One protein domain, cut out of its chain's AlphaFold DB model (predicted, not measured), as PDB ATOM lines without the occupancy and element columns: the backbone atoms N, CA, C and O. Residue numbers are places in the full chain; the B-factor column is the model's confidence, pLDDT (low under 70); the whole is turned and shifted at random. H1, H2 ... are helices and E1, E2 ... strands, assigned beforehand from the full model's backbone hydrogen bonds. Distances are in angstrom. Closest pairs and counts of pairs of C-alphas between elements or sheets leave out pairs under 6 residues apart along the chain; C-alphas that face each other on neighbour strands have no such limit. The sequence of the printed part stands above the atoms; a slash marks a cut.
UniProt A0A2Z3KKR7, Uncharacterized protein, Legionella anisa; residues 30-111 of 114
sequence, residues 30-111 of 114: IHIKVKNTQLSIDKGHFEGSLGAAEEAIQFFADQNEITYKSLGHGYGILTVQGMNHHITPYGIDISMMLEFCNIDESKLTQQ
ATOM      1  N   ILE A  30      86.899 -12.826 -19.425       92.94
ATOM      2  CA  ILE A  30      86.951 -14.256 -19.116       92.94
ATOM      3  C   ILE A  30      86.102 -15.020 -20.128       92.94
ATOM      4  O   ILE A  30      85.171 -14.474 -20.732       92.94
ATOM      5  N   HIS A  31      86.408 -16.297 -20.315       94.38
ATOM      6  CA  HIS A  31      85.663 -17.148 -21.226       94.38
ATOM      7  C   HIS A  31      85.066 -18.322 -20.474       94.38
ATOM      8  O   HIS A  31      85.791 -19.158 -19.954       94.38
ATOM      9  N   ILE A  32      83.741 -18.424 -20.485       95.00
ATOM     10  CA  ILE A  32      83.039 -19.543 -19.860       95.00
ATOM     11  C   ILE A  32      82.324 -20.379 -20.911       95.00
ATOM     12  O   ILE A  32      81.709 -19.874 -21.856       95.00
ATOM     13  N   LYS A  33      82.395 -21.693 -20.753       95.69
ATOM     14  CA  LYS A  33      81.681 -22.649 -21.585       95.69
ATOM     15  C   LYS A  33      80.336 -22.960 -20.945       95.69
ATOM     16  O   LYS A  33      80.274 -23.483 -19.839       95.69
ATOM     17  N   VAL A  34      79.265 -22.681 -21.681       94.06
ATOM     18  CA  VAL A  34      77.896 -23.083 -21.336       94.06
ATOM     19  C   VAL A  34      77.466 -24.249 -22.231       94.06
ATOM     20  O   VAL A  34      78.187 -24.632 -23.156       94.06
ATOM     21  N   LYS A  35      76.288 -24.844 -21.993       92.50
ATOM     22  CA  LYS A  35      75.892 -26.098 -22.666       92.50
ATOM     23  C   LYS A  35      75.949 -26.036 -24.194       92.50
ATOM     24  O   LYS A  35      76.272 -27.031 -24.836       92.50
ATOM     25  N   ASN A  36      75.597 -24.895 -24.777       92.44
ATOM     26  CA  ASN A  36      75.393 -24.761 -26.218       92.44
ATOM     27  C   ASN A  36      76.345 -23.775 -26.909       92.44
ATOM     28  O   ASN A  36      76.281 -23.641 -28.128       92.44
ATOM     29  N   THR A  37      77.201 -23.074 -26.163       94.88
ATOM     30  CA  THR A  37      78.157 -22.105 -26.713       94.88
ATOM     31  C   THR A  37      79.244 -21.774 -25.690       94.88
ATOM     32  O   THR A  37      79.175 -22.176 -24.532       94.88
ATOM     33  N   GLN A  38      80.241 -21.008 -26.110       95.00
ATOM     34  CA  GLN A  38      81.146 -20.296 -25.217       95.00
ATOM     35  C   GLN A  38      80.710 -18.831 -25.144       95.00
ATOM     36  O   GLN A  38      80.298 -18.262 -26.159       95.00
ATOM     37  N   LEU A  39      80.765 -18.247 -23.951       93.50
ATOM     38  CA  LEU A  39      80.504 -16.834 -23.709       93.50
ATOM     39  C   LEU A  39      81.814 -16.133 -23.370       93.50
ATOM     40  O   LEU A  39      82.652 -16.672 -22.649       93.50
ATOM     41  N   SER A  40      81.968 -14.931 -23.905       93.19
ATOM     42  CA  SER A  40      82.977 -13.972 -23.469       93.19
ATOM     43  C   SER A  40      82.300 -13.012 -22.504       93.19
ATOM     44  O   SER A  40      81.259 -12.455 -22.851       93.19
ATOM     45  N   ILE A  41      82.863 -12.858 -21.312       93.38
ATOM     46  CA  ILE A  41      82.320 -11.998 -20.264       93.38
ATOM     47  C   ILE A  41      83.362 -10.956 -19.924       93.38
ATOM     48  O   ILE A  41      84.492 -11.295 -19.575       93.38
ATOM     49  N   ASP A  42      82.973  -9.695 -20.023       92.81
ATOM     50  CA  ASP A  42      83.871  -8.588 -19.743       92.81
ATOM     51  C   ASP A  42      84.007  -8.353 -18.238       92.81
ATOM     52  O   ASP A  42      83.082  -8.550 -17.457       92.81
ATOM     53  N   LYS A  43      85.173  -7.881 -17.806       91.69
ATOM     54  CA  LYS A  43      85.438  -7.525 -16.409       91.69
ATOM     55  C   LYS A  43      84.455  -6.471 -15.897       91.69
ATOM     56  O   LYS A  43      84.046  -6.522 -14.741       91.69
ATOM     57  N   GLY A  44      84.090  -5.507 -16.745       89.50
ATOM     58  CA  GLY A  44      83.265  -4.368 -16.348       89.50
ATOM     59  C   GLY A  44      83.903  -3.604 -15.185       89.50
ATOM     60  O   GLY A  44      85.044  -3.150 -15.286       89.50
ATOM     61  N   HIS A  45      83.164  -3.493 -14.081       87.94
ATOM     62  CA  HIS A  45      83.601  -2.835 -12.845       87.94
ATOM     63  C   HIS A  45      84.089  -3.805 -11.756       87.94
ATOM     64  O   HIS A  45      84.399  -3.355 -10.659       87.94
ATOM     65  N   PHE A  46      84.176  -5.108 -12.039       87.88
ATOM     66  CA  PHE A  46      84.607  -6.110 -11.065       87.88
ATOM     67  C   PHE A  46      86.060  -5.870 -10.620       87.88
ATOM     68  O   PHE A  46      86.972  -5.814 -11.450       87.88
ATOM     69  N   GLU A  47      86.288  -5.743  -9.311       85.69
ATOM     70  CA  GLU A  47      87.616  -5.453  -8.737       85.69
ATOM     71  C   GLU A  47      88.363  -6.709  -8.250       85.69
ATOM     72  O   GLU A  47      89.544  -6.628  -7.911       85.69
ATOM     73  N   GLY A  48      87.707  -7.874  -8.240       83.19
ATOM     74  CA  GLY A  48      88.289  -9.132  -7.770       83.19
ATOM     75  C   GLY A  48      89.186  -9.854  -8.787       83.19
ATOM     76  O   GLY A  48      89.504  -9.362  -9.874       83.19
ATOM     77  N   SER A  49      89.598 -11.077  -8.430       87.19
ATOM     78  CA  SER A  49      90.428 -11.933  -9.287       87.19
ATOM     79  C   SER A  49      89.630 -12.496 -10.468       87.19
ATOM     80  O   SER A  49      88.678 -13.254 -10.278       87.19
ATOM     81  N   LEU A  50      90.055 -12.179 -11.698       89.56
ATOM     82  CA  LEU A  50      89.441 -12.706 -12.927       89.56
ATOM     83  C   LEU A  50      89.498 -14.233 -12.996       89.56
ATOM     84  O   LEU A  50      88.520 -14.857 -13.392       89.56
ATOM     85  N   GLY A  51      90.611 -14.835 -12.566       89.12
ATOM     86  CA  GLY A  51      90.757 -16.292 -12.548       89.12
ATOM     87  C   GLY A  51      89.796 -16.962 -11.565       89.12
ATOM     88  O   GLY A  51      89.188 -17.972 -11.900       89.12
ATOM     89  N   ALA A  52      89.590 -16.360 -10.388       88.50
ATOM     90  CA  ALA A  52      88.630 -16.870  -9.410       88.50
ATOM     91  C   ALA A  52      87.183 -16.735  -9.913       88.50
ATOM     92  O   ALA A  52      86.375 -17.642  -9.723       88.50
ATOM     93  N   ALA A  53      86.858 -15.626 -10.585       91.25
ATOM     94  CA  ALA A  53      85.551 -15.439 -11.208       91.25
ATOM     95  C   ALA A  53      85.304 -16.450 -12.337       91.25
ATOM     96  O   ALA A  53      84.241 -17.066 -12.378       91.25
ATOM     97  N   GLU A  54      86.286 -16.661 -13.217       93.69
ATOM     98  CA  GLU A  54      86.210 -17.668 -14.279       93.69
ATOM     99  C   GLU A  54      85.978 -19.065 -13.704       93.69
ATOM    100  O   GLU A  54      85.038 -19.741 -14.116       93.69
ATOM    101  N   GLU A  55      86.769 -19.471 -12.710       92.50
ATOM    102  CA  GLU A  55      86.647 -20.786 -12.084       92.50
ATOM    103  C   GLU A  55      85.296 -20.959 -11.376       92.50
ATOM    104  O   GLU A  55      84.628 -21.975 -11.568       92.50
ATOM    105  N   ALA A  56      84.838 -19.958 -10.619       92.00
ATOM    106  CA  ALA A  56      83.565 -20.019  -9.905       92.00
ATOM    107  C   ALA A  56      82.361 -20.090 -10.857       92.00
ATOM    108  O   ALA A  56      81.458 -20.910 -10.662       92.00
ATOM    109  N   ILE A  57      82.351 -19.256 -11.899       94.44
ATOM    110  CA  ILE A  57      81.261 -19.233 -12.876       94.44
ATOM    111  C   ILE A  57      81.292 -20.501 -13.735       94.44
ATOM    112  O   ILE A  57      80.237 -21.088 -13.979       94.44
ATOM    113  N   GLN A  58      82.473 -20.965 -14.158       95.19
ATOM    114  CA  GLN A  58      82.603 -22.213 -14.912       95.19
ATOM    115  C   GLN A  58      82.151 -23.411 -14.075       95.19
ATOM    116  O   GLN A  58      81.357 -24.218 -14.551       95.19
ATOM    117  N   PHE A  59      82.577 -23.494 -12.812       94.00
ATOM    118  CA  PHE A  59      82.149 -24.550 -11.899       94.00
ATOM    119  C   PHE A  59      80.625 -24.558 -11.729       94.00
ATOM    120  O   PHE A  59      79.993 -25.613 -11.799       94.00
ATOM    121  N   PHE A  60      80.006 -23.385 -11.568       94.19
ATOM    122  CA  PHE A  60      78.552 -23.287 -11.518       94.19
ATOM    123  C   PHE A  60      77.905 -23.723 -12.843       94.19
ATOM    124  O   PHE A  60      76.919 -24.461 -12.818       94.19
ATOM    125  N   ALA A  61      78.448 -23.312 -13.993       94.06
ATOM    126  CA  ALA A  61      77.947 -23.691 -15.314       94.06
ATOM    127  C   ALA A  61      78.032 -25.205 -15.573       94.06
ATOM    128  O   ALA A  61      77.143 -25.756 -16.217       94.06
ATOM    129  N   ASP A  62      79.049 -25.882 -15.038       93.38
ATOM    130  CA  ASP A  62      79.223 -27.332 -15.174       93.38
ATOM    131  C   ASP A  62      78.198 -28.130 -14.353       93.38
ATOM    132  O   ASP A  62      77.790 -29.222 -14.752       93.38
ATOM    133  N   GLN A  63      77.761 -27.592 -13.209       92.94
ATOM    134  CA  GLN A  63      76.779 -28.240 -12.329       92.94
ATOM    135  C   GLN A  63      75.325 -27.907 -12.689       92.94
ATOM    136  O   GLN A  63      74.406 -28.584 -12.226       92.94
ATOM    137  N   ASN A  64      75.094 -26.869 -13.496       93.62
ATOM    138  CA  ASN A  64      73.766 -26.312 -13.725       93.62
ATOM    139  C   ASN A  64      73.409 -26.208 -15.205       93.62
ATOM    140  O   ASN A  64      74.235 -26.259 -16.112       93.62
ATOM    141  N   GLU A  65      72.119 -26.037 -15.475       92.06
ATOM    142  CA  GLU A  65      71.669 -25.737 -16.824       92.06
ATOM    143  C   GLU A  65      71.844 -24.253 -17.138       92.06
ATOM    144  O   GLU A  65      71.027 -23.428 -16.733       92.06
ATOM    145  N   ILE A  66      72.902 -23.942 -17.892       95.69
ATOM    146  CA  ILE A  66      73.098 -22.631 -18.512       95.69
ATOM    147  C   ILE A  66      73.098 -22.770 -20.029       95.69
ATOM    148  O   ILE A  66      73.850 -23.568 -20.598       95.69
ATOM    149  N   THR A  67      72.263 -21.976 -20.693       96.25
ATOM    150  CA  THR A  67      72.236 -21.872 -22.156       96.25
ATOM    151  C   THR A  67      72.164 -20.419 -22.589       96.25
ATOM    152  O   THR A  67      71.647 -19.570 -21.868       96.25
ATOM    153  N   TYR A  68      72.666 -20.131 -23.785       95.69
ATOM    154  CA  TYR A  68      72.578 -18.802 -24.377       95.69
ATOM    155  C   TYR A  68      71.991 -18.861 -25.781       95.69
ATOM    156  O   TYR A  68      72.457 -19.615 -26.635       95.69
ATOM    157  N   LYS A  69      70.985 -18.032 -26.046       96.12
ATOM    158  CA  LYS A  69      70.377 -17.879 -27.365       96.12
ATOM    159  C   LYS A  69      70.603 -16.463 -27.870       96.12
ATOM    160  O   LYS A  69      70.016 -15.519 -27.349       96.12
ATOM    161  N   SER A  70      71.397 -16.323 -28.928       93.12
ATOM    162  CA  SER A  70      71.538 -15.047 -29.633       93.12
ATOM    163  C   SER A  70      70.229 -14.673 -30.335       93.12
ATOM    164  O   SER A  70      69.611 -15.511 -30.997       93.12
ATOM    165  N   LEU A  71      69.821 -13.411 -30.198       94.12
ATOM    166  CA  LEU A  71      68.711 -12.801 -30.935       94.12
ATOM    167  C   LEU A  71      69.202 -11.866 -32.059       94.12
ATOM    168  O   LEU A  71      68.386 -11.313 -32.792       94.12
ATOM    169  N   GLY A  72      70.522 -11.720 -32.224       91.31
ATOM    170  CA  GLY A  72      71.147 -10.821 -33.198       91.31
ATOM    171  C   GLY A  72      71.419  -9.416 -32.649       91.31
ATOM    172  O   GLY A  72      70.892  -9.024 -31.614       91.31
ATOM    173  N   HIS A  73      72.282  -8.655 -33.335       89.00
ATOM    174  CA  HIS A  73      72.655  -7.271 -32.979       89.00
ATOM    175  C   HIS A  73      73.135  -7.075 -31.524       89.00
ATOM    176  O   HIS A  73      72.899  -6.030 -30.926       89.00
ATOM    177  N   GLY A  74      73.796  -8.088 -30.954       84.50
ATOM    178  CA  GLY A  74      74.278  -8.073 -29.569       84.50
ATOM    179  C   GLY A  74      73.220  -8.434 -28.521       84.50
ATOM    180  O   GLY A  74      73.562  -8.595 -27.358       84.50
ATOM    181  N   TYR A  75      71.958  -8.623 -28.912       92.81
ATOM    182  CA  TYR A  75      70.915  -9.102 -28.011       92.81
ATOM    183  C   TYR A  75      70.962 -10.620 -27.855       92.81
ATOM    184  O   TYR A  75      71.245 -11.365 -28.803       92.81
ATOM    185  N   GLY A  76      70.578 -11.090 -26.673       94.56
ATOM    186  CA  GLY A  76      70.467 -12.512 -26.388       94.56
ATOM    187  C   GLY A  76      69.564 -12.814 -25.204       94.56
ATOM    188  O   GLY A  76      69.111 -11.920 -24.494       94.56
ATOM    189  N   ILE A  77      69.295 -14.096 -25.005       96.38
ATOM    190  CA  ILE A  77      68.650 -14.620 -23.804       96.38
ATOM    191  C   ILE A  77      69.619 -15.614 -23.183       96.38
ATOM    192  O   ILE A  77      69.958 -16.618 -23.813       96.38
ATOM    193  N   LEU A  78      70.062 -15.319 -21.967       95.88
ATOM    194  CA  LEU A  78      70.782 -16.259 -21.124       95.88
ATOM    195  C   LEU A  78      69.760 -16.957 -20.227       95.88
ATOM    196  O   LEU A  78      69.058 -16.300 -19.466       95.88
ATOM    197  N   THR A  79      69.662 -18.276 -20.315       96.75
ATOM    198  CA  THR A  79      68.827 -19.065 -19.411       96.75
ATOM    199  C   THR A  79      69.719 -19.704 -18.361       96.75
ATOM    200  O   THR A  79      70.574 -20.513 -18.719       96.75
ATOM    201  N   VAL A  80      69.507 -19.370 -17.089       94.88
ATOM    202  CA  VAL A  80      70.221 -19.933 -15.934       94.88
ATOM    203  C   VAL A  80      69.209 -20.662 -15.059       94.88
ATOM    204  O   VAL A  80      68.267 -20.053 -14.566       94.88
ATOM    205  N   GLN A  81      69.354 -21.982 -14.912       91.50
ATOM    206  CA  GLN A  81      68.439 -22.823 -14.119       91.50
ATOM    207  C   GLN A  81      66.946 -22.619 -14.470       91.50
ATOM    208  O   GLN A  81      66.070 -22.664 -13.609       91.50
ATOM    209  N   GLY A  82      66.642 -22.371 -15.747       90.31
ATOM    210  CA  GLY A  82      65.278 -22.123 -16.229       90.31
ATOM    211  C   GLY A  82      64.783 -20.676 -16.094       90.31
ATOM    212  O   GLY A  82      63.713 -20.363 -16.616       90.31
ATOM    213  N   MET A  83      65.551 -19.779 -15.469       93.88
ATOM    214  CA  MET A  83      65.272 -18.341 -15.445       93.88
ATOM    215  C   MET A  83      65.892 -17.653 -16.658       93.88
ATOM    216  O   MET A  83      67.051 -17.891 -16.987       93.88
ATOM    217  N   ASN A  84      65.122 -16.795 -17.326       96.06
ATOM    218  CA  ASN A  84      65.581 -16.072 -18.508       96.06
ATOM    219  C   ASN A  84      66.069 -14.672 -18.134       96.06
ATOM    220  O   ASN A  84      65.309 -13.867 -17.598       96.06
ATOM    221  N   HIS A  85      67.301 -14.369 -18.522       94.69
ATOM    222  CA  HIS A  85      67.935 -13.065 -18.402       94.69
ATOM    223  C   HIS A  85      68.124 -12.478 -19.800       94.69
ATOM    224  O   HIS A  85      68.717 -13.097 -20.689       94.69
ATOM    225  N   HIS A  86      67.581 -11.282 -20.014       93.38
ATOM    226  CA  HIS A  86      67.687 -10.588 -21.291       93.38
ATOM    227  C   HIS A  86      69.010  -9.836 -21.368       93.38
ATOM    228  O   HIS A  86      69.269  -8.934 -20.577       93.38
ATOM    229  N   ILE A  87      69.821 -10.200 -22.354       93.62
ATOM    230  CA  ILE A  87      71.135  -9.615 -22.580       93.62
ATOM    231  C   ILE A  87      71.008  -8.487 -23.595       93.62
ATOM    232  O   ILE A  87      70.379  -8.640 -24.650       93.62
ATOM    233  N   THR A  88      71.593  -7.345 -23.252       91.38
ATOM    234  CA  THR A  88      71.622  -6.149 -24.100       91.38
ATOM    235  C   THR A  88      72.863  -6.153 -25.000       91.38
ATOM    236  O   THR A  88      73.793  -6.919 -24.752       91.38
ATOM    237  N   PRO A  89      72.952  -5.260 -26.003       89.44
ATOM    238  CA  PRO A  89      74.128  -5.160 -26.867       89.44
ATOM    239  C   PRO A  89      75.418  -4.774 -26.140       89.44
ATOM    240  O   PRO A  89      76.491  -4.907 -26.718       89.44
ATOM    241  N   TYR A  90      75.318  -4.299 -24.894       86.62
ATOM    242  CA  TYR A  90      76.465  -4.025 -24.033       86.62
ATOM    243  C   TYR A  90      77.105  -5.301 -23.464       86.62
ATOM    244  O   TYR A  90      78.160  -5.216 -22.851       86.62
ATOM    245  N   GLY A  91      76.505  -6.472 -23.704       87.25
ATOM    246  CA  GLY A  91      77.046  -7.760 -23.291       87.25
ATOM    247  C   GLY A  91      76.706  -8.123 -21.848       87.25
ATOM    248  O   GLY A  91      75.704  -7.670 -21.294       87.25
ATOM    249  N   ILE A  92      77.532  -9.006 -21.287       91.12
ATOM    250  CA  ILE A  92      77.462  -9.488 -19.907       91.12
ATOM    251  C   ILE A  92      78.816  -9.187 -19.278       91.12
ATOM    252  O   ILE A  92      79.847  -9.545 -19.855       91.12
ATOM    253  N   ASP A  93      78.804  -8.563 -18.106       93.50
ATOM    254  CA  ASP A  93      79.998  -8.409 -17.283       93.50
ATOM    255  C   ASP A  93      80.048  -9.437 -16.140       93.50
ATOM    256  O   ASP A  93      79.091 -10.180 -15.894       93.50
ATOM    257  N   ILE A  94      81.200  -9.525 -15.470       93.81
ATOM    258  CA  ILE A  94      81.431 -10.507 -14.404       93.81
ATOM    259  C   ILE A  94      80.424 -10.341 -13.265       93.81
ATOM    260  O   ILE A  94      79.812 -11.331 -12.873       93.81
ATOM    261  N   SER A  95      80.212  -9.123 -12.762       92.69
ATOM    262  CA  SER A  95      79.283  -8.881 -11.650       92.69
ATOM    263  C   SER A  95      77.854  -9.298 -12.011       92.69
ATOM    264  O   SER A  95      77.195  -9.983 -11.230       92.69
ATOM    265  N   MET A  96      77.403  -8.987 -13.228       93.31
ATOM    266  CA  MET A  96      76.099  -9.403 -13.736       93.31
ATOM    267  C   MET A  96      75.982 -10.931 -13.833       93.31
ATOM    268  O   MET A  96      74.962 -11.504 -13.451       93.31
ATOM    269  N   MET A  97      77.021 -11.618 -14.317       94.19
ATOM    270  CA  MET A  97      77.005 -13.081 -14.392       94.19
ATOM    271  C   MET A  97      77.008 -13.733 -13.004       94.19
ATOM    272  O   MET A  97      76.292 -14.712 -12.788       94.19
ATOM    273  N   LEU A  98      77.780 -13.194 -12.057       93.12
ATOM    274  CA  LEU A  98      77.795 -13.658 -10.668       93.12
ATOM    275  C   LEU A  98      76.412 -13.508 -10.025       93.12
ATOM    276  O   LEU A  98      75.936 -14.452  -9.396       93.12
ATOM    277  N   GLU A  99      75.735 -12.381 -10.258       92.56
ATOM    278  CA  GLU A  99      74.357 -12.155  -9.815       92.56
ATOM    279  C   GLU A  99      73.398 -13.202 -10.405       92.56
ATOM    280  O   GLU A  99      72.638 -13.829  -9.667       92.56
ATOM    281  N   PHE A 100      73.472 -13.470 -11.715       92.94
ATOM    282  CA  PHE A 100      72.632 -14.483 -12.367       92.94
ATOM    283  C   PHE A 100      72.883 -15.899 -11.837       92.94
ATOM    284  O   PHE A 100      71.951 -16.697 -11.726       92.94
ATOM    285  N   CYS A 101      74.129 -16.215 -11.483       91.56
ATOM    286  CA  CYS A 101      74.511 -17.479 -10.859       91.56
ATOM    287  C   CYS A 101      74.259 -17.519  -9.343       91.56
ATOM    288  O   CYS A 101      74.502 -18.554  -8.721       91.56
ATOM    289  N   ASN A 102      73.787 -16.424  -8.737       90.62
ATOM    290  CA  ASN A 102      73.642 -16.274  -7.290       90.62
ATOM    291  C   ASN A 102      74.954 -16.578  -6.526       90.62
ATOM    292  O   ASN A 102      74.953 -17.200  -5.458       90.62
ATOM    293  N   ILE A 103      76.089 -16.178  -7.109       89.12
ATOM    294  CA  ILE A 103      77.424 -16.278  -6.518       89.12
ATOM    295  C   ILE A 103      77.739 -14.936  -5.862       89.12
ATOM    296  O   ILE A 103      77.742 -13.893  -6.506       89.12
ATOM    297  N   ASP A 104      78.020 -14.973  -4.564       85.44
ATOM    298  CA  ASP A 104      78.383 -13.788  -3.795       85.44
ATOM    299  C   ASP A 104      79.782 -13.292  -4.190       85.44
ATOM    300  O   ASP A 104      80.783 -13.970  -3.942       85.44
ATOM    301  N   GLU A 105      79.833 -12.100  -4.788       80.81
ATOM    302  CA  GLU A 105      81.059 -11.449  -5.257       80.81
ATOM    303  C   GLU A 105      82.108 -11.309  -4.141       80.81
ATOM    304  O   GLU A 105      83.302 -11.516  -4.370       80.81
ATOM    305  N   SER A 106      81.673 -11.055  -2.901       77.69
ATOM    306  CA  SER A 106      82.576 -10.844  -1.760       77.69
ATOM    307  C   SER A 106      83.445 -12.066  -1.439       77.69
ATOM    308  O   SER A 106      84.560 -11.921  -0.931       77.69
ATOM    309  N   LYS A 107      82.984 -13.273  -1.797       71.81
ATOM    310  CA  LYS A 107      83.738 -14.523  -1.615       71.81
ATOM    311  C   LYS A 107      84.928 -14.642  -2.564       71.81
ATOM    312  O   LYS A 107      85.863 -15.379  -2.264       71.81
ATOM    313  N   LEU A 108      84.894 -13.931  -3.689       73.44
ATOM    314  CA  LEU A 108      85.958 -13.937  -4.694       73.44
ATOM    315  C   LEU A 108      87.016 -12.867  -4.402       73.44
ATOM    316  O   LEU A 108      88.190 -13.057  -4.708       73.44
ATOM    317  N   THR A 109      86.625 -11.767  -3.758       60.41
ATOM    318  CA  THR A 109      87.543 -10.688  -3.363       60.41
ATOM    319  C   THR A 109      88.424 -11.084  -2.174       60.41
ATOM    320  O   THR A 109      89.594 -10.711  -2.122       60.41
ATOM    321  N   GLN A 110      87.919 -11.912  -1.251       56.38
ATOM    322  CA  GLN A 110      88.659 -12.341  -0.051       56.38
ATOM    323  C   GLN A 110      89.865 -13.258  -0.330       56.38
ATOM    324  O   GLN A 110      90.704 -13.443   0.547       56.38
ATOM    325  N   GLN A 111      90.002 -13.814  -1.537       49.88
ATOM    326  CA  GLN A 111      91.147 -14.667  -1.887       49.88
ATOM    327  C   GLN A 111      92.441 -13.885  -2.195       49.88
ATOM    328  O   GLN A 111      93.475 -14.507  -2.421       49.88
TER     329      GLN A 111
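Overview. This is residues 30 to 111 of the 114 residues of an uncharacterized protein of Legionella anisa (UniProt A0A2Z3KKR7). A three-stranded antiparallel sheet, E3 to E5, forms one end of the domain, and short helix H3 lies at the opposite end. Between them the long helix H1 packs on E1 of a separate two-stranded hairpin, E1 and E2, while short helix H2 sits in the middle, touching H1, near E2 and only grazing the three-stranded sheet. The 82 printed residues hold three named helices and five named strands in the order E1 E2 H1 E3 E4 E5 H2 H3, class mixed. The sheet order is E3 - E4 - E5, a meander, each strand the antiparallel neighbour of the one before. The whole is compact, with a radius of gyration of the C-alphas of 12.0 A and spans of 37 by 26 by 18 A.

Arrangement. E3, residues 66 to 72, and E4, residues 75 to 80, form an antiparallel hairpin at 167 degrees; N 69 and O 77 are 2.8 A apart, within hydrogen-bond range. E4 and E5, residues 83 to 87, form another at 155 degrees, with N 78 and O 85 2.9 A apart. H2, residues 94 to 100, only grazes this sheet with its residues 97 to 100; the closest C-alphas of E4 and H2 are those of Val 80 and Phe 100, 6.9 A apart. H1, residues 50 to 63, touches H2 with residues 53 to 57 alone, at a shallow tilt of 26 degrees, the same way; the closest C-alphas are those of Ile 57 and Leu 98, 6.9 A apart. H1 is not on the three-stranded sheet. E1, residues 30 to 33, and E2, residues 38 to 42, form an antiparallel hairpin at 156 degrees, with N 32 and O 39 3.0 A apart. The closest C-alphas of E1 and H1 are those of Ile 32 and Gln 58, 5.6 A apart; those of E2 and H2 are Ile 41 and Ile 94, 6.1 A apart. E2 and E3 are only just apart, at 8.2 A. H3, residues 106 to 111, is close to H1 but not clearly touching it, with the C-alphas of Ala 52 and Leu 108 6.2 A apart. In H1 and H2 every O i to N i+4 pair is within hydrogen-bond range; in H3, 1 of 2 is.

Along the chain. E1 begins at C-alpha 30, (86.951, -14.256, -19.116). H1 measures 20.0 A from first to last C-alpha, E3 18.9 A and E4 16.2 A. C-alpha 72, at the end of E3, is at (71.147, -10.821, -33.198), and H3 ends at C-alpha 111, (91.147, -14.667, -1.887).

Size, cuts and confidence. The two C-alphas farthest apart are those of Gly 72 and Gln 110, 37.5 A. The printed part has no cut and no long link. Mean pLDDT of the printed part is 90.2; residues 109 to 111 are under 70.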